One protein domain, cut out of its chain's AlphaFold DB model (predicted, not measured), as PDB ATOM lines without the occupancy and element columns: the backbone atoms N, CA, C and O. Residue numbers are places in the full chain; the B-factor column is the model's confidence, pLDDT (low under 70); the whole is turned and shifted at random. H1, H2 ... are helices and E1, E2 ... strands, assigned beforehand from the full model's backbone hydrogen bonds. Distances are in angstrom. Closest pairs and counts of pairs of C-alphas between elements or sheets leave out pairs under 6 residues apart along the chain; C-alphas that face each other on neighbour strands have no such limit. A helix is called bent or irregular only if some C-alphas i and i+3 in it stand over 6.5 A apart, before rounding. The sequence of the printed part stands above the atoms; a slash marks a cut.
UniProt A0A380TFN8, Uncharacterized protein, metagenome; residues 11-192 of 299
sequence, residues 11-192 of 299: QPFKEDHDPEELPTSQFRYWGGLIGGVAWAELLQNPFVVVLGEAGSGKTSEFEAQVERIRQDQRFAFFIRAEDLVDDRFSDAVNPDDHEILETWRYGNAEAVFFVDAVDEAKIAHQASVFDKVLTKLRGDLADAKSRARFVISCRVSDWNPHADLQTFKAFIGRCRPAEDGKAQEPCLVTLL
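AT A GLANCE: This is residues 11 to 192 of the 299 residues of an uncharacterized protein of metagenome (UniProt A0A380TFN8). A twisted sheet of five parallel strands makes the middle of this domain, with helices over both of its faces: H3 on one, and H6, H7 and H9 on the other. The short helix H1 lies out beyond the edge strand E5, and residues 16 to 21 stick out as a free loop. The printed part has 182 residues, with nine named helices and five named strands in the order H1 H2 E1 H3 E2 H4 H5 H6 E3 H7 H8 E4 H9 E5; the sheet's order is E2 E3 E4 E1 E5, and the class is mixed, helices and strands. The whole is compact, with a radius of gyration of the C-alphas of 16.0 A, and rounded, spanning 46 by 39 by 35 A.

IN THESE COORDINATES: Begin at Gln 11, C-alpha (-34.908, -27.797, 34.232); no named element comes before H1, residues 26 to 30. H2 is residues 39 to 42. Find C-alpha 47 at (-30.794, -41.348, 40.204), where E1 begins; it runs to residue 51, 13.3 A. H3, residues 58 to 71, is the longest helix at 14 residues and 20.0 A. E2, residues 75 to 80, is 17.0 A long. H4, residues 81 to 86, H5, residues 89 to 92, and H6, residues 95 to 106, follow; H6 is 17.8 A long and irregular, with C-alphas 96 and 99 7.4 A apart. E3 is residues 111 to 116, 16.0 A. H7, residues 129 to 140, is 16.4 A long, and H8 is residues 142 to 147. E4, residues 148 to 154, is the longest strand at 19.1 A. H9, residues 163 to 175, is 18.5 A long. E5, residues 187 to 191, ends at C-alpha 191, (-40.774, -29.989, 36.661).

HOW THE PARTS SIT: Start with the sheet, whose edge strands are E2 and E5. Look across it for N 77 and O 112 of E2 and E3, 2.9 A; N 113 and O 149 of E3 and E4, 2.8 A; N 48 and O 150 of E4 and E1, 2.8 A; and N 49 and O 187 of E1 and E5, 2.8 A, each pair within hydrogen-bond range. E3, H7 H8, E4 is a strand-helix-strand unit, two parallel neighbour strands with helices between, and its crossover is right-handed; E2, H4 H5 H6, E3 is another such unit. E1, H3, E2 and E4, H9, E5 are split units, with other strands between their two, and both crossovers are right-handed. These are three layers, helices on both faces of a sheet. H3 has a height over the sheet of 8.3 A; the closest C-alphas of H3 and E2 are those of Val 66 and Ala 76, 5.2 A. On the opposite face, H7 and H9 touch, the same way at a shallow tilt of 8 degrees, closest at the C-alphas of Asp 131 and Thr 167, 6.7 A. H7 is the hub, which also touches H4, closest at Leu 84 and Val 133, C-alphas 6.3 A apart, and only just touches H5, with 3 pairs of C-alphas within 8 A. H2, H4 and H8 only graze the sheet, H8 only just on it with 5 pairs of C-alphas within 10 A. H1 and H2 are apart. In H1, H3, H4, H7 and H9 every O i to N i+4 pair is within hydrogen-bond range; H6 has 6 of 8 and H8 0 of 2, with 2 of its 3 O i to N i+3 pairs in range, while H2 and H5 are too short for an i+4 pair.

THE WHOLE: The two C-alphas farthest apart are those of Pro 19 and Glu 99, 46.9 A. The printed part has no cut. The links E3 to H7 and H9 to E5 are long. Look back to residues 11 to 12, which pair antiparallel with residues 189 to 190 of E5. The mean pLDDT of the printed part is 80.1, and residues 15 to 35, 85 to 91, 118 to 128 and 181 are under 70.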
ATOM      1  N   GLN A  11     -36.116 -28.607  34.185       89.50
ATOM      2  CA  GLN A  11     -34.908 -27.797  34.232       89.50
ATOM      3  C   GLN A  11     -34.042 -28.234  35.405       89.50
ATOM      4  O   GLN A  11     -34.588 -28.687  36.410       89.50
ATOM      5  N   PRO A  12     -32.716 -28.080  35.311       87.06
ATOM      6  CA  PRO A  12     -31.839 -28.148  36.471       87.06
ATOM      7  C   PRO A  12     -32.414 -27.372  37.651       87.06
ATOM      8  O   PRO A  12     -32.784 -26.206  37.489       87.06
ATOM      9  N   PHE A  13     -32.488 -28.003  38.822       83.75
ATOM     10  CA  PHE A  13     -32.787 -27.248  40.030       83.75
ATOM     11  C   PHE A  13     -31.620 -26.302  40.309       83.75
ATOM     12  O   PHE A  13     -30.463 -26.721  40.319       83.75
ATOM     13  N   LYS A  14     -31.935 -25.025  40.505       71.31
ATOM     14  CA  LYS A  14     -30.993 -24.017  40.979       71.31
ATOM     15  C   LYS A  14     -31.495 -23.558  42.332       71.31
ATOM     16  O   LYS A  14     -32.660 -23.190  42.448       71.31
ATOM     17  N   GLU A  15     -30.634 -23.609  43.333       62.06
ATOM     18  CA  GLU A  15     -30.927 -22.975  44.608       62.06
ATOM     19  C   GLU A  15     -30.756 -21.462  44.428       62.06
ATOM     20  O   GLU A  15     -29.764 -21.019  43.847       62.06
ATOM     21  N   ASP A  16     -31.712 -20.660  44.902       52.94
ATOM     22  CA  ASP A  16     -31.692 -19.194  44.753       52.94
ATOM     23  C   ASP A  16     -30.525 -18.513  45.513       52.94
ATOM     24  O   ASP A  16     -30.404 -17.287  45.489       52.94
ATOM     25  N   HIS A  17     -29.638 -19.279  46.167       41.78
ATOM     26  CA  HIS A  17     -28.621 -18.758  47.082       41.78
ATOM     27  C   HIS A  17     -27.168 -19.200  46.866       41.78
ATOM     28  O   HIS A  17     -26.326 -18.737  47.632       41.78
ATOM     29  N   ASP A  18     -26.818 -19.961  45.822       38.97
ATOM     30  CA  ASP A  18     -25.393 -20.153  45.508       38.97
ATOM     31  C   ASP A  18     -25.111 -20.310  43.998       38.97
ATOM     32  O   ASP A  18     -25.420 -21.348  43.405       38.97
ATOM     33  N   PRO A  19     -24.551 -19.284  43.328       40.50
ATOM     34  CA  PRO A  19     -24.163 -19.379  41.926       40.50
ATOM     35  C   PRO A  19     -22.907 -20.236  41.683       40.50
ATOM     36  O   PRO A  19     -22.630 -20.528  40.514       40.50
ATOM     37  N   GLU A  20     -22.148 -20.638  42.715       42.16
ATOM     38  CA  GLU A  20     -20.834 -21.281  42.536       42.16
ATOM     39  C   GLU A  20     -20.796 -22.806  42.752       42.16
ATOM     40  O   GLU A  20     -19.854 -23.448  42.284       42.16
ATOM     41  N   GLU A  21     -21.830 -23.436  43.318       44.47
ATOM     42  CA  GLU A  21     -21.856 -24.896  43.525       44.47
ATOM     43  C   GLU A  21     -23.004 -25.602  42.785       44.47
ATOM     44  O   GLU A  21     -23.949 -26.125  43.368       44.47
ATOM     45  N   LEU A  22     -22.894 -25.710  41.457       43.03
ATOM     46  CA  LEU A  22     -23.604 -26.768  40.726       43.03
ATOM     47  C   LEU A  22     -22.683 -27.993  40.585       43.03
ATOM     48  O   LEU A  22     -21.627 -27.874  39.953       43.03
ATOM     49  N   PRO A  23     -23.065 -29.193  41.071       44.66
ATOM     50  CA  PRO A  23     -22.330 -30.418  40.778       44.66
ATOM     51  C   PRO A  23     -22.337 -30.743  39.272       44.66
ATOM     52  O   PRO A  23     -23.292 -31.260  38.706       44.66
ATOM     53  N   THR A  24     -21.227 -30.396  38.623       49.84
ATOM     54  CA  THR A  24     -20.426 -31.245  37.726       49.84
ATOM     55  C   THR A  24     -21.108 -31.894  36.503       49.84
ATOM     56  O   THR A  24     -21.780 -32.918  36.554       49.84
ATOM     57  N   SER A  25     -20.735 -31.388  35.322       49.62
ATOM     58  CA  SER A  25     -20.812 -32.009  33.980       49.62
ATOM     59  C   SER A  25     -22.189 -32.287  33.354       49.62
ATOM     60  O   SER A  25     -22.372 -31.884  32.205       49.62
ATOM     61  N   GLN A  26     -23.163 -32.882  34.054       47.66
ATOM     62  CA  GLN A  26     -24.486 -33.215  33.486       47.66
ATOM     63  C   GLN A  26     -25.235 -31.944  33.050       47.66
ATOM     64  O   GLN A  26     -25.722 -31.833  31.926       47.66
ATOM     65  N   PHE A  27     -25.186 -30.914  33.897       50.09
ATOM     66  CA  PHE A  27     -25.767 -29.597  33.635       50.09
ATOM     67  C   PHE A  27     -25.132 -28.862  32.447       50.09
ATOM     68  O   PHE A  27     -25.797 -28.065  31.788       50.09
ATOM     69  N   ARG A  28     -23.862 -29.150  32.125       49.56
ATOM     70  CA  ARG A  28     -23.157 -28.523  30.995       49.56
ATOM     71  C   ARG A  28     -23.644 -29.053  29.645       49.56
ATOM     72  O   ARG A  28     -23.598 -28.313  28.670       49.56
ATOM     73  N   TYR A  29     -24.133 -30.296  29.599       50.16
ATOM     74  CA  TYR A  29     -24.775 -30.870  28.410       50.16
ATOM     75  C   TYR A  29     -26.203 -30.344  28.209       50.16
ATOM     76  O   TYR A  29     -26.640 -30.194  27.074       50.16
ATOM     77  N   TRP A  30     -26.912 -30.011  29.292       52.44
ATOM     78  CA  TRP A  30     -28.285 -29.486  29.232       52.44
ATOM     79  C   TRP A  30     -28.377 -27.964  29.071       52.44
ATOM     80  O   TRP A  30     -29.417 -27.455  28.655       52.44
ATOM     81  N   GLY A  31     -27.289 -27.233  29.340       42.09
ATOM     82  CA  GLY A  31     -27.194 -25.766  29.323       42.09
ATOM     83  C   GLY A  31     -27.408 -25.059  27.974       42.09
ATOM     84  O   GLY A  31     -27.052 -23.892  27.852       42.09
ATOM     85  N   GLY A  32     -27.982 -25.733  26.972       45.44
ATOM     86  CA  GLY A  32     -28.346 -25.165  25.669       45.44
ATOM     87  C   GLY A  32     -29.787 -25.442  25.217       45.44
ATOM     88  O   GLY A  32     -30.185 -24.956  24.160       45.44
ATOM     89  N   LEU A  33     -30.585 -26.201  25.979       53.31
ATOM     90  CA  LEU A  33     -31.954 -26.550  25.584       53.31
ATOM     91  C   LEU A  33     -32.938 -25.448  25.997       53.31
ATOM     92  O   LEU A  33     -33.443 -25.408  27.120       53.31
ATOM     93  N   ILE A  34     -33.221 -24.544  25.056       56.31
ATOM     94  CA  ILE A  34     -34.326 -23.585  25.164       56.31
ATOM     95  C   ILE A  34     -35.623 -24.387  25.364       56.31
ATOM     96  O   ILE A  34     -36.076 -25.075  24.452       56.31
ATOM     97  N   GLY A  35     -36.215 -24.311  26.560       68.69
ATOM     98  CA  GLY A  35     -37.473 -24.993  26.897       68.69
ATOM     99  C   GLY A  35     -37.352 -26.234  27.791       68.69
ATOM    100  O   GLY A  35     -38.377 -26.856  28.065       68.69
ATOM    101  N   GLY A  36     -36.152 -26.569  28.277       85.38
ATOM    102  CA  GLY A  36     -35.925 -27.662  29.228       85.38
ATOM    103  C   GLY A  36     -35.693 -29.036  28.587       85.38
ATOM    104  O   GLY A  36     -35.711 -29.194  27.371       85.38
ATOM    105  N   VAL A  37     -35.474 -30.027  29.446       90.62
ATOM    106  CA  VAL A  37     -35.098 -31.419  29.153       90.62
ATOM    107  C   VAL A  37     -36.349 -32.299  29.120       90.62
ATOM    108  O   VAL A  37     -37.280 -32.065  29.895       90.62
ATOM    109  N   ALA A  38     -36.396 -33.298  28.240       93.06
ATOM    110  CA  ALA A  38     -37.508 -34.253  28.156       93.06
ATOM    111  C   ALA A  38     -37.279 -35.503  29.030       93.06
ATOM    112  O   ALA A  38     -36.156 -35.812  29.424       93.06
ATOM    113  N   TRP A  39     -38.334 -36.289  29.275       95.44
ATOM    114  CA  TRP A  39     -38.244 -37.550  30.029       95.44
ATOM    115  C   TRP A  39     -37.180 -38.518  29.494       95.44
ATOM    116  O   TRP A  39     -36.414 -39.081  30.271       95.44
ATOM    117  N   ALA A  40     -37.086 -38.677  28.170       93.19
ATOM    118  CA  ALA A  40     -36.127 -39.589  27.544       93.19
ATOM    119  C   ALA A  40     -34.661 -39.235  27.856       93.19
ATOM    120  O   ALA A  40     -33.818 -40.121  27.967       93.19
ATOM    121  N   GLU A  41     -34.357 -37.945  28.008       91.88
ATOM    122  CA  GLU A  41     -33.033 -37.451  28.392       91.88
ATOM    123  C   GLU A  41     -32.829 -37.566  29.906       91.88
ATOM    124  O   GLU A  41     -31.771 -37.994  30.363       91.88
ATOM    125  N   LEU A  42     -33.863 -37.248  30.691       92.94
ATOM    126  CA  LEU A  42     -33.827 -37.327  32.150       92.94
ATOM    127  C   LEU A  42     -33.542 -38.757  32.639       92.94
ATOM    128  O   LEU A  42     -32.675 -38.948  33.491       92.94
ATOM    129  N   LEU A  43     -34.206 -39.756  32.047       94.62
ATOM    130  CA  LEU A  43     -34.095 -41.178  32.409       94.62
ATOM    131  C   LEU A  43     -32.762 -41.836  32.004       94.62
ATOM    132  O   LEU A  43     -32.509 -42.993  32.358       94.62
ATOM    133  N   GLN A  44     -31.881 -41.116  31.301       92.06
ATOM    134  CA  GLN A  44     -30.493 -41.556  31.113       92.06
ATOM    135  C   GLN A  44     -29.731 -41.550  32.447       92.06
ATOM    136  O   GLN A  44     -28.822 -42.360  32.639       92.06
ATOM    137  N   ASN A  45     -30.153 -40.705  33.391       92.44
ATOM    138  CA  ASN A  45     -29.619 -40.658  34.744       92.44
ATOM    139  C   ASN A  45     -30.319 -41.713  35.619       92.44
ATOM    140  O   ASN A  45     -31.548 -41.757  35.660       92.44
ATOM    141  N   PRO A  46     -29.580 -42.569  36.342       92.88
ATOM    142  CA  PRO A  46     -30.189 -43.621  37.154       92.88
ATOM    143  C   PRO A  46     -30.703 -43.132  38.508       92.88
ATOM    144  O   PRO A  46     -31.452 -43.860  39.146       92.88
ATOM    145  N   PHE A  47     -30.319 -41.935  38.954       93.69
ATOM    146  CA  PHE A  47     -30.794 -41.348  40.204       93.69
ATOM    147  C   PHE A  47     -31.247 -39.921  39.941       93.69
ATOM    148  O   PHE A  47     -30.427 -39.031  39.714       93.69
ATOM    149  N   VAL A  48     -32.558 -39.725  39.943       94.38
ATOM    150  CA  VAL A  48     -33.206 -38.458  39.621       94.38
ATOM    151  C   VAL A  48     -34.092 -38.041  40.783       94.38
ATOM    152  O   VAL A  48     -34.834 -38.857  41.324       94.38
ATOM    153  N   VAL A  49     -34.058 -36.759  41.126       92.56
ATOM    154  CA  VAL A  49     -35.050 -36.134  42.000       92.56
ATOM    155  C   VAL A  49     -35.799 -35.074  41.198       92.56
ATOM    156  O   VAL A  49     -35.197 -34.153  40.646       92.56
ATOM    157  N   VAL A  50     -37.120 -35.226  41.126       93.38
ATOM    158  CA  VAL A  50     -38.046 -34.328  40.439       93.38
ATOM    159  C   VAL A  50     -38.774 -33.479  41.472       93.38
ATOM    160  O   VAL A  50     -39.665 -33.946  42.185       93.38
ATOM    161  N   LEU A  51     -38.423 -32.203  41.521       89.56
ATOM    162  CA  LEU A  51     -39.057 -31.214  42.374       89.56
ATOM    163  C   LEU A  51     -40.222 -30.545  41.647       89.56
ATOM    164  O   LEU A  51     -40.128 -30.178  40.474       89.56
ATOM    165  N   GLY A  52     -41.334 -30.346  42.342       85.94
ATOM    166  CA  GLY A  52     -42.459 -29.594  41.798       85.94
ATOM    167  C   GLY A  52     -43.544 -29.360  42.830       85.94
ATOM    168  O   GLY A  52     -43.754 -30.179  43.720       85.94
ATOM    169  N   GLU A  53     -44.274 -28.264  42.691       81.81
ATOM    170  CA  GLU A  53     -45.344 -27.911  43.625       81.81
ATOM    171  C   GLU A  53     -46.534 -28.877  43.574       81.81
ATOM    172  O   GLU A  53     -46.691 -29.670  42.635       81.81
ATOM    173  N   ALA A  54     -47.396 -28.814  44.589       81.00
ATOM    174  CA  ALA A  54     -48.665 -29.533  44.577       81.00
ATOM    175  C   ALA A  54     -49.488 -29.173  43.321       81.00
ATOM    176  O   ALA A  54     -49.525 -28.023  42.877       81.00
ATOM    177  N   GLY A  55     -50.125 -30.176  42.710       81.56
ATOM    178  CA  GLY A  55     -50.907 -29.993  41.481       81.56
ATOM    179  C   GLY A  55     -50.090 -29.794  40.195       81.56
ATOM    180  O   GLY A  55     -50.681 -29.596  39.136       81.56
ATOM    181  N   SER A  56     -48.754 -29.882  40.244       87.31
ATOM    182  CA  SER A  56     -47.887 -29.822  39.049       87.31
ATOM    183  C   SER A  56     -47.982 -31.051  38.133       87.31
ATOM    184  O   SER A  56     -47.563 -30.967  36.977       87.31
ATOM    185  N   GLY A  57     -48.544 -32.164  38.623       90.12
ATOM    186  CA  GLY A  57     -48.775 -33.397  37.858       90.12
ATOM    187  C   GLY A  57     -47.713 -34.494  38.013       90.12
ATOM    188  O   GLY A  57     -47.739 -35.435  37.236       90.12
ATOM    189  N   LYS A  58     -46.791 -34.402  38.989       91.81
ATOM    190  CA  LYS A  58     -45.708 -35.394  39.192       91.81
ATOM    191  C   LYS A  58     -46.205 -36.846  39.242       91.81
ATOM    192  O   LYS A  58     -45.679 -37.669  38.506       91.81
ATOM    193  N   THR A  59     -47.231 -37.124  40.048       91.31
ATOM    194  CA  THR A  59     -47.851 -38.454  40.190       91.31
ATOM    195  C   THR A  59     -48.280 -39.024  38.842       91.31
ATOM    196  O   THR A  59     -47.815 -40.086  38.446       91.31
ATOM    197  N   SER A  60     -49.085 -38.269  38.087       92.94
ATOM    198  CA  SER A  60     -49.590 -38.698  36.779       92.94
ATOM    199  C   SER A  60     -48.472 -38.898  35.758       92.94
ATOM    200  O   SER A  60     -48.535 -39.816  34.949       92.94
ATOM    201  N   GLU A  61     -47.428 -38.065  35.799       95.81
ATOM    202  CA  GLU A  61     -46.249 -38.263  34.953       95.81
ATOM    203  C   GLU A  61     -45.496 -39.550  35.311       95.81
ATOM    204  O   GLU A  61     -45.063 -40.271  34.417       95.81
ATOM    205  N   PHE A  62     -45.340 -39.852  36.602       95.69
ATOM    206  CA  PHE A  62     -44.648 -41.052  37.073       95.69
ATOM    207  C   PHE A  62     -45.405 -42.323  36.677       95.69
ATOM    208  O   PHE A  62     -44.805 -43.232  36.105       95.69
ATOM    209  N   GLU A  63     -46.717 -42.361  36.917       94.31
ATOM    210  CA  GLU A  63     -47.594 -43.462  36.499       94.31
ATOM    211  C   GLU A  63     -47.498 -43.694  34.981       94.31
ATOM    212  O   GLU A  63     -47.242 -44.814  34.535       94.31
ATOM    213  N   ALA A  64     -47.571 -42.624  34.180       96.00
ATOM    214  CA  ALA A  64     -47.448 -42.714  32.727       96.00
ATOM    215  C   ALA A  64     -46.069 -43.213  32.261       96.00
ATOM    216  O   ALA A  64     -45.978 -43.972  31.293       96.00
ATOM    217  N   GLN A  65     -44.979 -42.817  32.930       97.44
ATOM    218  CA  GLN A  65     -43.650 -43.346  32.606       97.44
ATOM    219  C   GLN A  65     -43.518 -44.829  32.965       97.44
ATOM    220  O   GLN A  65     -42.885 -45.572  32.213       97.44
ATOM    221  N   VAL A  66     -44.128 -45.285  34.063       96.50
ATOM    222  CA  VAL A  66     -44.165 -46.713  34.409       96.50
ATOM    223  C   VAL A  66     -44.879 -47.507  33.320       96.50
ATOM    224  O   VAL A  66     -44.316 -48.485  32.824       96.50
ATOM    225  N   GLU A  67     -46.063 -47.066  32.889       95.44
ATOM    226  CA  GLU A  67     -46.796 -47.702  31.788       95.44
ATOM    227  C   GLU A  67     -45.959 -47.750  30.503       95.44
ATOM    228  O   GLU A  67     -45.835 -48.807  29.880       95.44
ATOM    229  N   ARG A  68     -45.318 -46.634  30.137       95.94
ATOM    230  CA  ARG A  68     -44.485 -46.536  28.931       95.94
ATOM    231  C   ARG A  68     -43.286 -47.484  28.963       95.94
ATOM    232  O   ARG A  68     -43.030 -48.182  27.990       95.94
ATOM    233  N   ILE A  69     -42.570 -47.553  30.083       96.81
ATOM    234  CA  ILE A  69     -41.407 -48.444  30.228       96.81
ATOM    235  C   ILE A  69     -41.838 -49.918  30.206       96.81
ATOM    236  O   ILE A  69     -41.132 -50.759  29.646       96.81
ATOM    237  N   ARG A  70     -43.009 -50.246  30.765       95.44
ATOM    238  CA  ARG A  70     -43.566 -51.607  30.720       95.44
ATOM    239  C   ARG A  70     -44.002 -52.021  29.316       95.44
ATOM    240  O   ARG A  70     -43.825 -53.183  28.951       95.44
ATOM    241  N   GLN A  71     -44.515 -51.092  28.507       95.69
ATOM    242  CA  GLN A  71     -44.801 -51.350  27.087       95.69
ATOM    243  C   GLN A  71     -43.532 -51.770  26.328       95.69
ATOM    244  O   GLN A  71     -43.593 -52.687  25.510       95.69
ATOM    245  N   ASP A  72     -42.375 -51.217  26.701       94.88
ATOM    246  CA  ASP A  72     -41.056 -51.608  26.182       94.88
ATOM    247  C   ASP A  72     -40.503 -52.915  26.801       94.88
ATOM    248  O   ASP A  72     -39.324 -53.232  26.635       94.88
ATOM    249  N   GLN A  73     -41.329 -53.686  27.523       94.75
ATOM    250  CA  GLN A  73     -40.965 -54.949  28.188       94.75
ATOM    251  C   GLN A  73     -39.830 -54.798  29.215       94.75
ATOM    252  O   GLN A  73     -39.035 -55.713  29.443       94.75
ATOM    253  N   ARG A  74     -39.740 -53.626  29.849       96.19
ATOM    254  CA  ARG A  74     -38.778 -53.334  30.915       96.19
ATOM    255  C   ARG A  74     -39.489 -53.216  32.256       96.19
ATOM    256  O   ARG A  74     -40.662 -52.866  32.339       96.19
ATOM    257  N   PHE A  75     -38.746 -53.472  33.326       96.94
ATOM    258  CA  PHE A  75     -39.277 -53.370  34.678       96.94
ATOM    259  C   PHE A  75     -39.361 -51.908  35.120       96.94
ATOM    260  O   PHE A  75     -38.360 -51.186  35.143       96.94
ATOM    261  N   ALA A  76     -40.559 -51.481  35.500       96.81
ATOM    262  CA  ALA A  76     -40.789 -50.205  36.152       96.81
ATOM    263  C   ALA A  76     -41.866 -50.354  37.218       96.81
ATOM    264  O   ALA A  76     -42.815 -51.114  37.026       96.81
ATOM    265  N   PHE A  77     -41.724 -49.633  38.323       94.69
ATOM    266  CA  PHE A  77     -42.632 -49.709  39.465       94.69
ATOM    267  C   PHE A  77     -42.964 -48.305  39.949       94.69
ATOM    268  O   PHE A  77     -42.073 -47.458  40.036       94.69
ATOM    269  N   PHE A  78     -44.236 -48.079  40.260       93.00
ATOM    270  CA  PHE A  78     -44.700 -46.879  40.940       93.00
ATOM    271  C   PHE A  78     -44.892 -47.200  42.420       93.00
ATOM    272  O   PHE A  78     -45.468 -48.234  42.750       93.00
ATOM    273  N   ILE A  79     -44.394 -46.332  43.297       88.69
ATOM    274  CA  ILE A  79     -44.493 -46.503  44.743       88.69
ATOM    275  C   ILE A  79     -44.818 -45.154  45.373       88.69
ATOM    276  O   ILE A  79     -44.150 -44.161  45.077       88.69
ATOM    277  N   ARG A  80     -45.793 -45.109  46.280       85.94
ATOM    278  CA  ARG A  80     -46.027 -43.921  47.105       85.94
ATOM    279  C   ARG A  80     -45.151 -43.983  48.349       85.94
ATOM    280  O   ARG A  80     -44.982 -45.033  48.964       85.94
ATOM    281  N   ALA A  81     -44.566 -42.851  48.722       81.38
ATOM    282  CA  ALA A  81     -43.684 -42.785  49.886       81.38
ATOM    283  C   ALA A  81     -44.396 -43.133  51.206       81.38
ATOM    284  O   ALA A  81     -43.767 -43.706  52.090       81.38
ATOM    285  N   GLU A  82     -45.676 -42.780  51.335       75.31
ATOM    286  CA  GLU A  82     -46.518 -43.071  52.505       75.31
ATOM    287  C   GLU A  82     -46.663 -44.582  52.737       75.31
ATOM    288  O   GLU A  82     -46.298 -45.069  53.808       75.31
ATOM    289  N   ASP A  83     -47.020 -45.327  51.688       75.00
ATOM    290  CA  ASP A  83     -47.146 -46.789  51.724       75.00
ATOM    291  C   ASP A  83     -45.818 -47.452  52.126       75.00
ATOM    292  O   ASP A  83     -45.776 -48.431  52.870       75.00
ATOM    293  N   LEU A  84     -44.684 -46.878  51.700       74.56
ATOM    294  CA  LEU A  84     -43.375 -47.364  52.125       74.56
ATOM    295  C   LEU A  84     -43.114 -47.138  53.604       74.56
ATOM    296  O   LEU A  84     -42.478 -47.989  54.210       74.56
ATOM    297  N   VAL A  85     -43.497 -46.003  54.189       66.88
ATOM    298  CA  VAL A  85     -43.152 -45.682  55.583       66.88
ATOM    299  C   VAL A  85     -43.949 -46.529  56.564       66.88
ATOM    300  O   VAL A  85     -43.355 -46.977  57.552       66.88
ATOM    301  N   ASP A  86     -45.206 -46.819  56.259       62.19
ATOM    302  CA  ASP A  86     -46.109 -47.501  57.184       62.19
ATOM    303  C   ASP A  86     -46.075 -49.033  57.037       62.19
ATOM    304  O   ASP A  86     -46.144 -49.733  58.049       62.19
ATOM    305  N   ASP A  87     -45.800 -49.559  55.836       61.84
ATOM    306  CA  ASP A  87     -45.859 -50.999  55.554       61.84
ATOM    307  C   ASP A  87     -44.495 -51.640  55.202       61.84
ATOM    308  O   ASP A  87     -43.427 -51.008  55.247       61.84
ATOM    309  N   ARG A  88     -44.497 -52.954  54.912       63.03
ATOM    310  CA  ARG A  88     -43.344 -53.662  54.318       63.03
ATOM    311  C   ARG A  88     -43.220 -53.261  52.847       63.03
ATOM    312  O   ARG A  88     -44.226 -53.065  52.183       63.03
ATOM    313  N   PHE A  89     -42.010 -53.220  52.291       66.56
ATOM    314  CA  PHE A  89     -41.800 -52.812  50.891       66.56
ATOM    315  C   PHE A  89     -42.600 -53.613  49.858       66.56
ATOM    316  O   PHE A  89     -43.036 -53.036  48.869       66.56
ATOM    317  N   SER A  90     -42.830 -54.913  50.087       61.38
ATOM    318  CA  SER A  90     -43.728 -55.704  49.237       61.38
ATOM    319  C   SER A  90     -45.143 -55.139  49.245       61.38
ATOM    320  O   SER A  90     -45.761 -55.017  48.202       61.38
ATOM    321  N   ASP A  91     -45.632 -54.746  50.415       66.81
ATOM    322  CA  ASP A  91     -47.006 -54.298  50.626       66.81
ATOM    323  C   ASP A  91     -47.214 -52.866  50.085       66.81
ATOM    324  O   ASP A  91     -48.326 -52.510  49.710       66.81
ATOM    325  N   ALA A  92     -46.133 -52.085  49.954       70.88
ATOM    326  CA  ALA A  92     -46.126 -50.755  49.336       70.88
ATOM    327  C   ALA A  92     -46.128 -50.772  47.795       70.88
ATOM    328  O   ALA A  92     -46.353 -49.748  47.149       70.88
ATOM    329  N   VAL A  93     -45.824 -51.922  47.191       76.62
ATOM    330  CA  VAL A  93     -45.954 -52.133  45.749       76.62
ATOM    331  C   VAL A  93     -47.356 -52.663  45.478       76.62
ATOM    332  O   VAL A  93     -47.865 -53.485  46.242       76.62
ATOM    333  N   ASN A  94     -47.976 -52.216  44.379       78.44
ATOM    334  CA  ASN A  94     -49.283 -52.720  43.957       78.44
ATOM    335  C   ASN A  94     -49.273 -54.266  43.978       78.44
ATOM    336  O   ASN A  94     -48.370 -54.849  43.372       78.44
ATOM    337  N   PRO A  95     -50.233 -54.933  44.650       79.56
ATOM    338  CA  PRO A  95     -50.338 -56.393  44.674       79.56
ATOM    339  C   PRO A  95     -50.211 -57.057  43.300       79.56
ATOM    340  O   PRO A  95     -49.560 -58.094  43.175       79.56
ATOM    341  N   ASP A  96     -50.750 -56.420  42.258       83.00
ATOM    342  CA  ASP A  96     -50.687 -56.919  40.880       83.00
ATOM    343  C   ASP A  96     -49.250 -56.954  40.317       83.00
ATOM    344  O   ASP A  96     -48.953 -57.690  39.377       83.00
ATOM    345  N   ASP A  97     -48.332 -56.191  40.913       86.94
ATOM    346  CA  ASP A  97     -46.932 -56.096  40.507       86.94
ATOM    347  C   ASP A  97     -46.001 -57.017  41.317       86.94
ATOM    348  O   ASP A  97     -44.807 -57.078  41.015       86.94
ATOM    349  N   HIS A  98     -46.491 -57.744  42.330       87.56
ATOM    350  CA  HIS A  98     -45.643 -58.543  43.236       87.56
ATOM    351  C   HIS A  98     -44.861 -59.637  42.505       87.56
ATOM    352  O   HIS A  98     -43.655 -59.787  42.710       87.56
ATOM    353  N   GLU A  99     -45.517 -60.374  41.607       89.19
ATOM    354  CA  GLU A  99     -44.857 -61.423  40.818       89.19
ATOM    355  C   GLU A  99     -43.795 -60.838  39.877       89.19
ATOM    356  O   GLU A  99     -42.702 -61.391  39.718       89.19
ATOM    357  N   ILE A 100     -44.093 -59.680  39.283       91.56
ATOM    358  CA  ILE A 100     -43.189 -58.952  38.387       91.56
ATOM    359  C   ILE A 100     -41.978 -58.431  39.175       91.56
ATOM    360  O   ILE A 100     -40.843 -58.518  38.699       91.56
ATOM    361  N   LEU A 101     -42.204 -57.928  40.389       91.25
ATOM    362  CA  LEU A 101     -41.168 -57.444  41.294       91.25
ATOM    363  C   LEU A 101     -40.217 -58.564  41.707       91.25
ATOM    364  O   LEU A 101     -39.006 -58.387  41.589       91.25
ATOM    365  N   GLU A 102     -40.728 -59.718  42.139       90.44
ATOM    366  CA  GLU A 102     -39.881 -60.855  42.524       90.44
ATOM    367  C   GLU A 102     -39.142 -61.442  41.310       90.44
ATOM    368  O   GLU A 102     -37.948 -61.741  41.398       90.44
ATOM    369  N   THR A 103     -39.793 -61.503  40.141       93.44
ATOM    370  CA  THR A 103     -39.139 -61.883  38.875       93.44
ATOM    371  C   THR A 103     -37.963 -60.964  38.568       93.44
ATOM    372  O   THR A 103     -36.860 -61.428  38.270       93.44
ATOM    373  N   TRP A 104     -38.167 -59.649  38.673       95.25
ATOM    374  CA  TRP A 104     -37.075 -58.702  38.525       95.25
ATOM    375  C   TRP A 104     -36.016 -58.920  39.599       95.25
ATOM    376  O   TRP A 104     -34.837 -58.925  39.255       95.25
ATOM    377  N   ARG A 105     -36.400 -59.101  40.870       91.75
ATOM    378  CA  ARG A 105     -35.518 -59.176  42.047       91.75
ATOM    379  C   ARG A 105     -34.485 -60.297  41.954       91.75
ATOM    380  O   ARG A 105     -33.317 -60.039  42.249       91.75
ATOM    381  N   TYR A 106     -34.892 -61.481  41.500       91.31
ATOM    382  CA  TYR A 106     -33.996 -62.630  41.292       91.31
ATOM    383  C   TYR A 106     -33.422 -62.724  39.872       91.31
ATOM    384  O   TYR A 106     -32.633 -63.621  39.580       91.31
ATOM    385  N   GLY A 107     -33.810 -61.807  38.985       93.00
ATOM    386  CA  GLY A 107     -33.226 -61.653  37.661       93.00
ATOM    387  C   GLY A 107     -32.003 -60.729  37.639       93.00
ATOM    388  O   GLY A 107     -31.556 -60.199  38.655       93.00
ATOM    389  N   ASN A 108     -31.498 -60.482  36.427       94.00
ATOM    390  CA  ASN A 108     -30.319 -59.637  36.178       94.00
ATOM    391  C   ASN A 108     -30.644 -58.328  35.431       94.00
ATOM    392  O   ASN A 108     -29.740 -57.567  35.100       94.00
ATOM    393  N   ALA A 109     -31.921 -58.067  35.136       95.81
ATOM    394  CA  ALA A 109     -32.349 -56.878  34.395       95.81
ATOM    395  C   ALA A 109     -32.285 -55.604  35.257       95.81
ATOM    396  O   ALA A 109     -32.345 -55.669  36.478       95.81
ATOM    397  N   GLU A 110     -32.224 -54.420  34.654       96.00
ATOM    398  CA  GLU A 110     -32.449 -53.179  35.408       96.00
ATOM    399  C   GLU A 110     -33.949 -52.911  35.608       96.00
ATOM    400  O   GLU A 110     -34.768 -53.327  34.786       96.00
ATOM    401  N   ALA A 111     -34.300 -52.184  36.673       96.56
ATOM    402  CA  ALA A 111     -35.640 -51.615  36.854       96.56
ATOM    403  C   ALA A 111     -35.583 -50.130  37.199       96.56
ATOM    404  O   ALA A 111     -34.604 -49.658  37.781       96.56
ATOM    405  N   VAL A 112     -36.659 -49.415  36.872       97.31
ATOM    406  CA  VAL A 112     -36.863 -48.017  37.265       97.31
ATOM    407  C   VAL A 112     -37.960 -47.928  38.324       97.31
ATOM    408  O   VAL A 112     -39.097 -48.325  38.090       97.31
ATOM    409  N   PHE A 113     -37.620 -47.386  39.484       95.31
ATOM    410  CA  PHE A 113     -38.541 -47.139  40.583       95.31
ATOM    411  C   PHE A 113     -38.911 -45.662  40.609       95.31
ATOM    412  O   PHE A 113     -38.059 -44.804  40.848       95.31
ATOM    413  N   PHE A 114     -40.183 -45.380  40.364       95.44
ATOM    414  CA  PHE A 114     -40.780 -44.062  40.505       95.44
ATOM    415  C   PHE A 114     -41.390 -43.961  41.897       95.44
ATOM    416  O   PHE A 114     -42.377 -44.629  42.192       95.44
ATOM    417  N   VAL A 115     -40.774 -43.155  42.758       92.06
ATOM    418  CA  VAL A 115     -41.184 -43.001  44.156       92.06
ATOM    419  C   VAL A 115     -41.816 -41.631  44.334       92.06
ATOM    420  O   VAL A 115     -41.133 -40.608  44.272       92.06
ATOM    421  N   ASP A 116     -43.126 -41.602  44.525       88.81
ATOM    422  CA  ASP A 116     -43.891 -40.372  44.643       88.81
ATOM    423  C   ASP A 116     -44.055 -39.979  46.109       88.81
ATOM    424  O   ASP A 116     -44.805 -40.607  46.859       88.81
ATOM    425  N   ALA A 117     -43.333 -38.943  46.542       73.06
ATOM    426  CA  ALA A 117     -43.450 -38.422  47.900       73.06
ATOM    427  C   ALA A 117     -44.603 -37.416  48.006       73.06
ATOM    428  O   ALA A 117     -44.394 -36.229  48.273       73.06
ATOM    429  N   VAL A 118     -45.830 -37.871  47.737       57.44
ATOM    430  CA  VAL A 118     -47.022 -37.031  47.877       57.44
ATOM    431  C   VAL A 118     -47.572 -37.119  49.300       57.44
ATOM    432  O   VAL A 118     -48.226 -38.080  49.658       57.44
ATOM    433  N   ASP A 119     -47.336 -36.021  50.019       54.44
ATOM    434  CA  ASP A 119     -48.085 -35.425  51.135       54.44
ATOM    435  C   ASP A 119     -47.547 -35.448  52.581       54.44
ATOM    436  O   ASP A 119     -46.724 -36.254  53.012       54.44
ATOM    437  N   GLU A 120     -47.979 -34.385  53.265       51.19
ATOM    438  CA  GLU A 120     -47.464 -33.722  54.455       51.19
ATOM    439  C   GLU A 120     -47.703 -34.480  55.771       51.19
ATOM    440  O   GLU A 120     -48.777 -34.432  56.365       51.19
ATOM    441  N   ALA A 121     -46.634 -35.030  56.340       38.12
ATOM    442  CA  ALA A 121     -46.455 -35.019  57.787       38.12
ATOM    443  C   ALA A 121     -44.960 -34.972  58.115       38.12
ATOM    444  O   ALA A 121     -44.355 -35.955  58.547       38.12
ATOM    445  N   LYS A 122     -44.341 -33.791  57.974       45.84
ATOM    446  CA  LYS A 122     -43.196 -33.466  58.836       45.84
ATOM    447  C   LYS A 122     -43.741 -33.374  60.262       45.84
ATOM    448  O   LYS A 122     -44.035 -32.291  60.759       45.84
ATOM    449  N   ILE A 123     -43.895 -34.519  60.928       38.56
ATOM    450  CA  ILE A 123     -43.940 -34.535  62.385       38.56
ATOM    451  C   ILE A 123     -42.555 -34.056  62.806       38.56
ATOM    452  O   ILE A 123     -41.556 -34.764  62.645       38.56
ATOM    453  N   ALA A 124     -42.497 -32.806  63.267       37.94
ATOM    454  CA  ALA A 124     -41.327 -32.252  63.919       37.94
ATOM    455  C   ALA A 124     -40.820 -33.298  64.927       37.94
ATOM    456  O   ALA A 124     -41.614 -33.814  65.707       37.94
ATOM    457  N   HIS A 125     -39.527 -33.631  64.866       39.16
ATOM    458  CA  HIS A 125     -38.809 -34.606  65.713       39.16
ATOM    459  C   HIS A 125     -38.572 -36.032  65.170       39.16
ATOM    460  O   HIS A 125     -37.992 -36.836  65.897       39.16
ATOM    461  N   GLN A 126     -38.892 -36.360  63.912       45.06
ATOM    462  CA  GLN A 126     -38.442 -37.620  63.280       45.06
ATOM    463  C   GLN A 126     -37.552 -37.368  62.053       45.06
ATOM    464  O   GLN A 126     -37.626 -36.303  61.443       45.06
ATOM    465  N   ALA A 127     -36.704 -38.347  61.697       54.62
ATOM    466  CA  ALA A 127     -35.977 -38.355  60.422       54.62
ATOM    467  C   ALA A 127     -36.944 -38.052  59.263       54.62
ATOM    468  O   ALA A 127     -38.101 -38.489  59.315       54.62
ATOM    469  N   SER A 128     -36.490 -37.292  58.257       66.69
ATOM    470  CA  SER A 128     -37.350 -36.892  57.139       66.69
ATOM    471  C   SER A 128     -37.977 -38.135  56.497       66.69
ATOM    472  O   SER A 128     -37.355 -39.196  56.421       66.69
ATOM    473  N   VAL A 129     -39.232 -38.023  56.051       72.06
ATOM    474  CA  VAL A 129     -39.924 -39.092  55.300       72.06
ATOM    475  C   VAL A 129     -39.028 -39.609  54.169       72.06
ATOM    476  O   VAL A 129     -38.926 -40.813  53.956       72.06
ATOM    477  N   PHE A 130     -38.286 -38.700  53.534       78.31
ATOM    478  CA  PHE A 130     -37.282 -38.998  52.523       78.31
ATOM    479  C   PHE A 130     -36.191 -39.975  53.006       78.31
ATOM    480  O   PHE A 130     -35.974 -41.003  52.367       78.31
ATOM    481  N   ASP A 131     -35.548 -39.732  54.154       80.06
ATOM    482  CA  ASP A 131     -34.529 -40.644  54.706       80.06
ATOM    483  C   ASP A 131     -35.106 -42.028  55.061       80.06
ATOM    484  O   ASP A 131     -34.495 -43.065  54.778       80.06
ATOM    485  N   LYS A 132     -36.324 -42.072  55.619       80.25
ATOM    486  CA  LYS A 132     -37.013 -43.338  55.926       80.25
ATOM    487  C   LYS A 132     -37.276 -44.162  54.667       80.25
ATOM    488  O   LYS A 132     -36.977 -45.357  54.648       80.25
ATOM    489  N   VAL A 133     -37.785 -43.516  53.618       84.62
ATOM    490  CA  VAL A 133     -38.031 -44.126  52.305       84.62
ATOM    491  C   VAL A 133     -36.737 -44.700  51.737       84.62
ATOM    492  O   VAL A 133     -36.680 -45.887  51.426       84.62
ATOM    493  N   LEU A 134     -35.662 -43.907  51.678       87.31
ATOM    494  CA  LEU A 134     -34.367 -44.368  51.164       87.31
ATOM    495  C   LEU A 134     -33.792 -45.530  51.985       87.31
ATOM    496  O   LEU A 134     -33.228 -46.479  51.430       87.31
ATOM    497  N   THR A 135     -33.945 -45.483  53.308       84.88
ATOM    498  CA  THR A 135     -33.501 -46.550  54.210       84.88
ATOM    499  C   THR A 135     -34.244 -47.859  53.952       84.88
ATOM    500  O   THR A 135     -33.587 -48.905  53.881       84.88
ATOM    501  N   LYS A 136     -35.568 -47.808  53.764       85.00
ATOM    502  CA  LYS A 136     -36.388 -48.982  53.431       85.00
ATOM    503  C   LYS A 136     -36.060 -49.534  52.049       85.00
ATOM    504  O   LYS A 136     -35.687 -50.698  51.949       85.00
ATOM    505  N   LEU A 137     -36.032 -48.684  51.018       86.62
ATOM    506  CA  LEU A 137     -35.633 -49.076  49.658       86.62
ATOM    507  C   LEU A 137     -34.285 -49.804  49.652       86.62
ATOM    508  O   LEU A 137     -34.138 -50.855  49.034       86.62
ATOM    509  N   ARG A 138     -33.295 -49.283  50.384       84.69
ATOM    510  CA  ARG A 138     -31.976 -49.918  50.500       84.69
ATOM    511  C   ARG A 138     -32.042 -51.283  51.190       84.69
ATOM    512  O   ARG A 138     -31.317 -52.189  50.783       84.69
ATOM    513  N   GLY A 139     -32.799 -51.385  52.281       83.69
ATOM    514  CA  GLY A 139     -32.917 -52.611  53.068       83.69
ATOM    515  C   GLY A 139     -33.601 -53.719  52.278       83.69
ATOM    516  O   GLY A 139     -33.043 -54.803  52.123       83.69
ATOM    517  N   ASP A 140     -34.758 -53.407  51.706       84.50
ATOM    518  CA  ASP A 140     -35.632 -54.401  51.093       84.50
ATOM    519  C   ASP A 140     -35.132 -54.852  49.718       84.50
ATOM    520  O   ASP A 140     -35.218 -56.034  49.376       84.50
ATOM    521  N   LEU A 141     -34.497 -53.959  48.955       86.69
ATOM    522  CA  LEU A 141     -33.880 -54.327  47.680       86.69
ATOM    523  C   LEU A 141     -32.554 -55.087  47.838       86.69
ATOM    524  O   LEU A 141     -32.070 -55.637  46.851       86.69
ATOM    525  N   ALA A 142     -31.971 -55.154  49.042       86.06
ATOM    526  CA  ALA A 142     -30.735 -55.890  49.334       86.06
ATOM    527  C   ALA A 142     -29.662 -55.690  48.242       86.06
ATOM    528  O   ALA A 142     -29.273 -54.553  47.990       86.06
ATOM    529  N   ASP A 143     -29.172 -56.741  47.582       87.94
ATOM    530  CA  ASP A 143     -28.149 -56.633  46.525       87.94
ATOM    531  C   ASP A 143     -28.717 -56.211  45.158       87.94
ATOM    532  O   ASP A 143     -28.006 -55.618  44.338       87.94
ATOM    533  N   ALA A 144     -30.021 -56.410  44.935       91.00
ATOM    534  CA  ALA A 144     -30.714 -55.984  43.719       91.00
ATOM    535  C   ALA A 144     -30.736 -54.455  43.545       91.00
ATOM    536  O   ALA A 144     -30.902 -53.970  42.425       91.00
ATOM    537  N   LYS A 145     -30.484 -53.687  44.616       90.88
ATOM    538  CA  LYS A 145     -30.387 -52.215  44.577       90.88
ATOM    539  C   LYS A 145     -29.344 -51.686  43.584       90.88
ATOM    540  O   LYS A 145     -29.504 -50.586  43.069       90.88
ATOM    541  N   SER A 146     -28.310 -52.467  43.270       91.50
ATOM    542  CA  SER A 146     -27.304 -52.110  42.255       91.50
ATOM    543  C   SER A 146     -27.892 -52.024  40.840       91.50
ATOM    544  O   SER A 146     -27.433 -51.241  40.007       91.50
ATOM    545  N   ARG A 147     -28.976 -52.763  40.583       94.25
ATOM    546  CA  ARG A 147     -29.716 -52.834  39.311       94.25
ATOM    547  C   ARG A 147     -30.895 -51.859  39.257       94.25
ATOM    548  O   ARG A 147     -31.587 -51.784  38.243       94.25
ATOM    549  N   ALA A 148     -31.160 -51.166  40.361       94.69
ATOM    550  CA  ALA A 148     -32.273 -50.248  40.488       94.69
ATOM    551  C   ALA A 148     -31.858 -48.834  40.070       94.69
ATOM    552  O   ALA A 148     -30.793 -48.336  40.440       94.69
ATOM    553  N   ARG A 149     -32.734 -48.190  39.307       95.81
ATOM    554  CA  ARG A 149     -32.728 -46.756  39.035       95.81
ATOM    555  C   ARG A 149     -33.871 -46.132  39.827       95.81
ATOM    556  O   ARG A 149     -34.937 -46.734  39.907       95.81
ATOM    557  N   PHE A 150     -33.675 -44.944  40.380       94.62
ATOM    558  CA  PHE A 150     -34.676 -44.257  41.190       94.62
ATOM    559  C   PHE A 150     -34.990 -42.884  40.613       94.62
ATOM    560  O   PHE A 150     -34.089 -42.085  40.361       94.62
ATOM    561  N   VAL A 151     -36.279 -42.611  40.456       95.94
ATOM    562  CA  VAL A 151     -36.827 -41.294  40.146       95.94
ATOM    563  C   VAL A 151     -37.740 -40.926  41.306       95.94
ATOM    564  O   VAL A 151     -38.791 -41.534  41.484       95.94
ATOM    565  N   ILE A 152     -37.321 -39.974  42.134       92.94
ATOM    566  CA  ILE A 152     -38.039 -39.606  43.357       92.94
ATOM    567  C   ILE A 152     -38.676 -38.235  43.176       92.94
ATOM    568  O   ILE A 152     -38.022 -37.286  42.755       92.94
ATOM    569  N   SER A 153     -39.959 -38.127  43.478       90.94
ATOM    570  CA  SER A 153     -40.720 -36.883  43.429       90.94
ATOM    571  C   SER A 153     -40.720 -36.225  44.813       90.94
ATOM    572  O   SER A 153     -40.805 -36.924  45.816       90.94
ATOM    573  N   CYS A 154     -40.612 -34.894  44.884       84.44
ATOM    574  CA  CYS A 154     -40.780 -34.124  46.126       84.44
ATOM    575  C   CYS A 154     -41.342 -32.720  45.832       84.44
ATOM    576  O   CYS A 154     -41.315 -32.246  44.687       84.44
ATOM    577  N   ARG A 155     -41.879 -32.038  46.847       81.50
ATOM    578  CA  ARG A 155     -42.206 -30.608  46.748       81.50
ATOM    579  C   ARG A 155     -40.948 -29.772  46.913       81.50
ATOM    580  O   ARG A 155     -40.048 -30.136  47.664       81.50
ATOM    581  N   VAL A 156     -40.904 -28.628  46.232       80.75
ATOM    582  CA  VAL A 156     -39.771 -27.697  46.348       80.75
ATOM    583  C   VAL A 156     -39.642 -27.210  47.795       80.75
ATOM    584  O   VAL A 156     -38.545 -27.213  48.336       80.75
ATOM    585  N   SER A 157     -40.764 -26.885  48.446       75.25
ATOM    586  CA  SER A 157     -40.814 -26.449  49.848       75.25
ATOM    587  C   SER A 157     -40.343 -27.495  50.861       75.25
ATOM    588  O   SER A 157     -39.952 -27.147  51.974       75.25
ATOM    589  N   ASP A 158     -40.417 -28.780  50.508       77.50
ATOM    590  CA  ASP A 158     -40.084 -29.869  51.424       77.50
ATOM    591  C   ASP A 158     -38.628 -30.303  51.339       77.50
ATOM    592  O   ASP A 158     -38.117 -30.851  52.320       77.50
ATOM    593  N   TRP A 159     -37.980 -30.014  50.212       81.06
ATOM    594  CA  TRP A 159     -36.597 -30.358  49.923       81.06
ATOM    595  C   TRP A 159     -35.623 -29.442  50.665       81.06
ATOM    596  O   TRP A 159     -35.618 -28.229  50.464       81.06
ATOM    597  N   ASN A 160     -34.759 -30.024  51.497       82.38
ATOM    598  CA  ASN A 160     -33.598 -29.352  52.063       82.38
ATOM    599  C   ASN A 160     -32.385 -29.559  51.134       82.38
ATOM    600  O   ASN A 160     -31.844 -30.671  51.093       82.38
ATOM    601  N   PRO A 161     -31.905 -28.514  50.433       78.75
ATOM    602  CA  PRO A 161     -30.854 -28.651  49.421       78.75
ATOM    603  C   PRO A 161     -29.531 -29.204  49.944       78.75
ATOM    604  O   PRO A 161     -28.788 -29.821  49.187       78.75
ATOM    605  N   HIS A 162     -29.258 -29.050  51.240       80.62
ATOM    606  CA  HIS A 162     -28.070 -29.611  51.863       80.62
ATOM    607  C   HIS A 162     -28.339 -31.011  52.429       80.62
ATOM    608  O   HIS A 162     -27.756 -31.996  51.979       80.62
ATOM    609  N   ALA A 163     -29.235 -31.127  53.411       82.56
ATOM    610  CA  ALA A 163     -29.426 -32.362  54.169       82.56
ATOM    611  C   ALA A 163     -30.002 -33.509  53.324       82.56
ATOM    612  O   ALA A 163     -29.497 -34.634  53.394       82.56
ATOM    613  N   ASP A 164     -31.021 -33.243  52.501       83.94
ATOM    614  CA  ASP A 164     -31.634 -34.287  51.675       83.94
ATOM    615  C   ASP A 164     -30.711 -34.680  50.516       83.94
ATOM    616  O   ASP A 164     -30.576 -35.868  50.215       83.94
ATOM    617  N   LEU A 165     -29.979 -33.724  49.930       85.75
ATOM    618  CA  LEU A 165     -28.981 -34.020  48.899       85.75
ATOM    619  C   LEU A 165     -27.859 -34.910  49.439       85.75
ATOM    620  O   LEU A 165     -27.512 -35.904  48.802       85.75
ATOM    621  N   GLN A 166     -27.306 -34.598  50.616       86.81
ATOM    622  CA  GLN A 166     -26.274 -35.432  51.242       86.81
ATOM    623  C   GLN A 166     -26.805 -36.829  51.583       86.81
ATOM    624  O   GLN A 166     -26.130 -37.832  51.332       86.81
ATOM    625  N   THR A 167     -28.040 -36.912  52.084       88.31
ATOM    626  CA  THR A 167     -28.713 -38.190  52.364       88.31
ATOM    627  C   THR A 167     -28.863 -39.013  51.083       88.31
ATOM    628  O   THR A 167     -28.552 -40.208  51.063       88.31
ATOM    629  N   PHE A 168     -29.252 -38.373  49.976       89.88
ATOM    630  CA  PHE A 168     -29.403 -39.035  48.686       89.88
ATOM    631  C   PHE A 168     -28.059 -39.460  48.081       89.88
ATOM    632  O   PHE A 168     -27.941 -40.594  47.623       89.88
ATOM    633  N   LYS A 169     -27.006 -38.636  48.160       90.75
ATOM    634  CA  LYS A 169     -25.641 -39.029  47.754       90.75
ATOM    635  C   LYS A 169     -25.142 -40.247  48.537       90.75
ATOM    636  O   LYS A 169     -24.605 -41.187  47.948       90.75
ATOM    637  N   ALA A 170     -25.370 -40.280  49.851       90.25
ATOM    638  CA  ALA A 170     -25.022 -41.429  50.685       90.25
ATOM    639  C   ALA A 170     -25.825 -42.689  50.312       90.25
ATOM    640  O   ALA A 170     -25.293 -43.801  50.359       90.25
ATOM    641  N   PHE A 171     -27.097 -42.541  49.935       90.56
ATOM    642  CA  PHE A 171     -27.904 -43.634  49.393       90.56
ATOM    643  C   PHE A 171     -27.354 -44.144  48.052       90.56
ATOM    644  O   PHE A 171     -27.182 -45.356  47.896       90.56
ATOM    645  N   ILE A 172     -27.002 -43.246  47.129       91.81
ATOM    646  CA  ILE A 172     -26.429 -43.588  45.819       91.81
ATOM    647  C   ILE A 172     -25.142 -44.387  45.983       91.81
ATOM    648  O   ILE A 172     -25.049 -45.484  45.440       91.81
ATOM    649  N   GLY A 173     -24.196 -43.911  46.798       90.50
ATOM    650  CA  GLY A 173     -22.923 -44.609  47.021       90.50
ATOM    651  C   GLY A 173     -23.079 -46.010  47.626       90.50
ATOM    652  O   GLY A 173     -22.209 -46.859  47.448       90.50
ATOM    653  N   ARG A 174     -24.200 -46.283  48.311       88.94
ATOM    654  CA  ARG A 174     -24.549 -47.621  48.820       88.94
ATOM    655  C   ARG A 174     -25.257 -48.494  47.785       88.94
ATOM    656  O   ARG A 174     -25.220 -49.715  47.919       88.94
ATOM    657  N   CYS A 175     -25.942 -47.898  46.810       88.56
ATOM    658  CA  CYS A 175     -26.601 -48.632  45.731       88.56
ATOM    659  C   CYS A 175     -25.615 -48.986  44.619       88.56
ATOM    660  O   CYS A 175     -25.561 -50.132  44.185       88.56
ATOM    661  N   ARG A 176     -24.821 -48.002  44.196       87.50
ATOM    662  CA  ARG A 176     -23.791 -48.113  43.164       87.50
ATOM    663  C   ARG A 176     -22.513 -47.445  43.678       87.50
ATOM    664  O   ARG A 176     -22.388 -46.222  43.584       87.50
ATOM    665  N   PRO A 177     -21.590 -48.222  44.274       79.94
ATOM    666  CA  PRO A 177     -20.274 -47.724  44.652       79.94
ATOM    667  C   PRO A 177     -19.558 -47.103  43.449       79.94
ATOM    668  O   PRO A 177     -19.807 -47.490  42.311       79.94
ATOM    669  N   ALA A 178     -18.676 -46.137  43.700       78.12
ATOM    670  CA  ALA A 178     -17.943 -45.454  42.640       78.12
ATOM    671  C   ALA A 178     -17.125 -46.444  41.793       78.12
ATOM    672  O   ALA A 178     -16.243 -47.128  42.316       78.12
ATOM    673  N   GLU A 179     -17.380 -46.469  40.487       71.12
ATOM    674  CA  GLU A 179     -16.524 -47.141  39.510       71.12
ATOM    675  C   GLU A 179     -15.419 -46.166  39.074       71.12
ATOM    676  O   GLU A 179     -15.660 -44.970  38.891       71.12
ATOM    677  N   ASP A 180     -14.176 -46.647  38.991       73.00
ATOM    678  CA  ASP A 180     -12.994 -45.856  38.607       73.00
ATOM    679  C   ASP A 180     -12.796 -44.550  39.405       73.00
ATOM    680  O   ASP A 180     -12.276 -43.548  38.906       73.00
ATOM    681  N   GLY A 181     -13.229 -44.544  40.670       69.00
ATOM    682  CA  GLY A 181     -13.113 -43.392  41.566       69.00
ATOM    683  C   GLY A 181     -14.084 -42.245  41.267       69.00
ATOM    684  O   GLY A 181     -13.983 -41.194  41.901       69.00
ATOM    685  N   LYS A 182     -15.041 -42.421  40.345       70.50
ATOM    686  CA  LYS A 182     -16.092 -41.432  40.067       70.50
ATOM    687  C   LYS A 182     -17.399 -41.855  40.724       70.50
ATOM    688  O   LYS A 182     -18.064 -42.787  40.283       70.50
ATOM    689  N   ALA A 183     -17.768 -41.149  41.789       76.31
ATOM    690  CA  ALA A 183     -19.078 -41.311  42.395       76.31
ATOM    691  C   ALA A 183     -20.171 -40.857  41.422       76.31
ATOM    692  O   ALA A 183     -20.014 -39.879  40.687       76.31
ATOM    693  N   GLN A 184     -21.287 -41.577  41.426       82.19
ATOM    694  CA  GLN A 184     -22.451 -41.184  40.659       82.19
ATOM    695  C   GLN A 184     -23.148 -40.003  41.345       82.19
ATOM    696  O   GLN A 184     -23.525 -40.087  42.510       82.19
ATOM    697  N   GLU A 185     -23.311 -38.904  40.614       85.62
ATOM    698  CA  GLU A 185     -23.988 -37.709  41.118       85.62
ATOM    699  C   GLU A 185     -25.504 -37.789  40.868       85.62
ATOM    700  O   GLU A 185     -25.922 -38.211  39.780       85.62
ATOM    701  N   PRO A 186     -26.335 -37.382  41.846       89.62
ATOM    702  CA  PRO A 186     -27.774 -37.276  41.662       89.62
ATOM    703  C   PRO A 186     -28.122 -36.191  40.644       89.62
ATOM    704  O   PRO A 186     -27.551 -35.101  40.644       89.62
ATOM    705  N   CYS A 187     -29.129 -36.467  39.824       91.12
ATOM    706  CA  CYS A 187     -29.701 -35.496  38.911       91.12
ATOM    707  C   CYS A 187     -30.907 -34.809  39.568       91.12
ATOM    708  O   CYS A 187     -31.961 -35.421  39.739       91.12
ATOM    709  N   LEU A 188     -30.757 -33.542  39.953       90.50
ATOM    710  CA  LEU A 188     -31.814 -32.765  40.601       90.50
ATOM    711  C   LEU A 188     -32.457 -31.800  39.599       90.50
ATOM    712  O   LEU A 188     -31.784 -30.939  39.025       90.50
ATOM    713  N   VAL A 189     -33.765 -31.940  39.390       91.69
ATOM    714  CA  VAL A 189     -34.518 -31.148  38.411       91.69
ATOM    715  C   VAL A 189     -35.827 -30.621  38.977       91.69
ATOM    716  O   VAL A 189     -36.429 -31.221  39.860       91.69
ATOM    717  N   THR A 190     -36.310 -29.518  38.419       90.88
ATOM    718  CA  THR A 190     -37.661 -29.001  38.638       90.88
ATOM    719  C   THR A 190     -38.536 -29.310  37.431       90.88
ATOM    720  O   THR A 190     -38.150 -29.034  36.293       90.88
ATOM    721  N   LEU A 191     -39.731 -29.847  37.673       92.06
ATOM    722  CA  LEU A 191     -40.774 -29.989  36.661       92.06
ATOM    723  C   LEU A 191     -41.304 -28.602  36.283       92.06
ATOM    724  O   LEU A 191     -41.870 -27.895  37.120       92.06
ATOM    725  N   LEU A 192     -41.130 -28.215  35.020       91.19
ATOM    726  CA  LEU A 192     -41.548 -26.906  34.540       91.19
ATOM    727  C   LEU A 192     -43.081 -26.765  34.545       91.19
ATOM    728  O   LEU A 192     -43.812 -27.746  34.303       91.19
TER     729      LEU A 192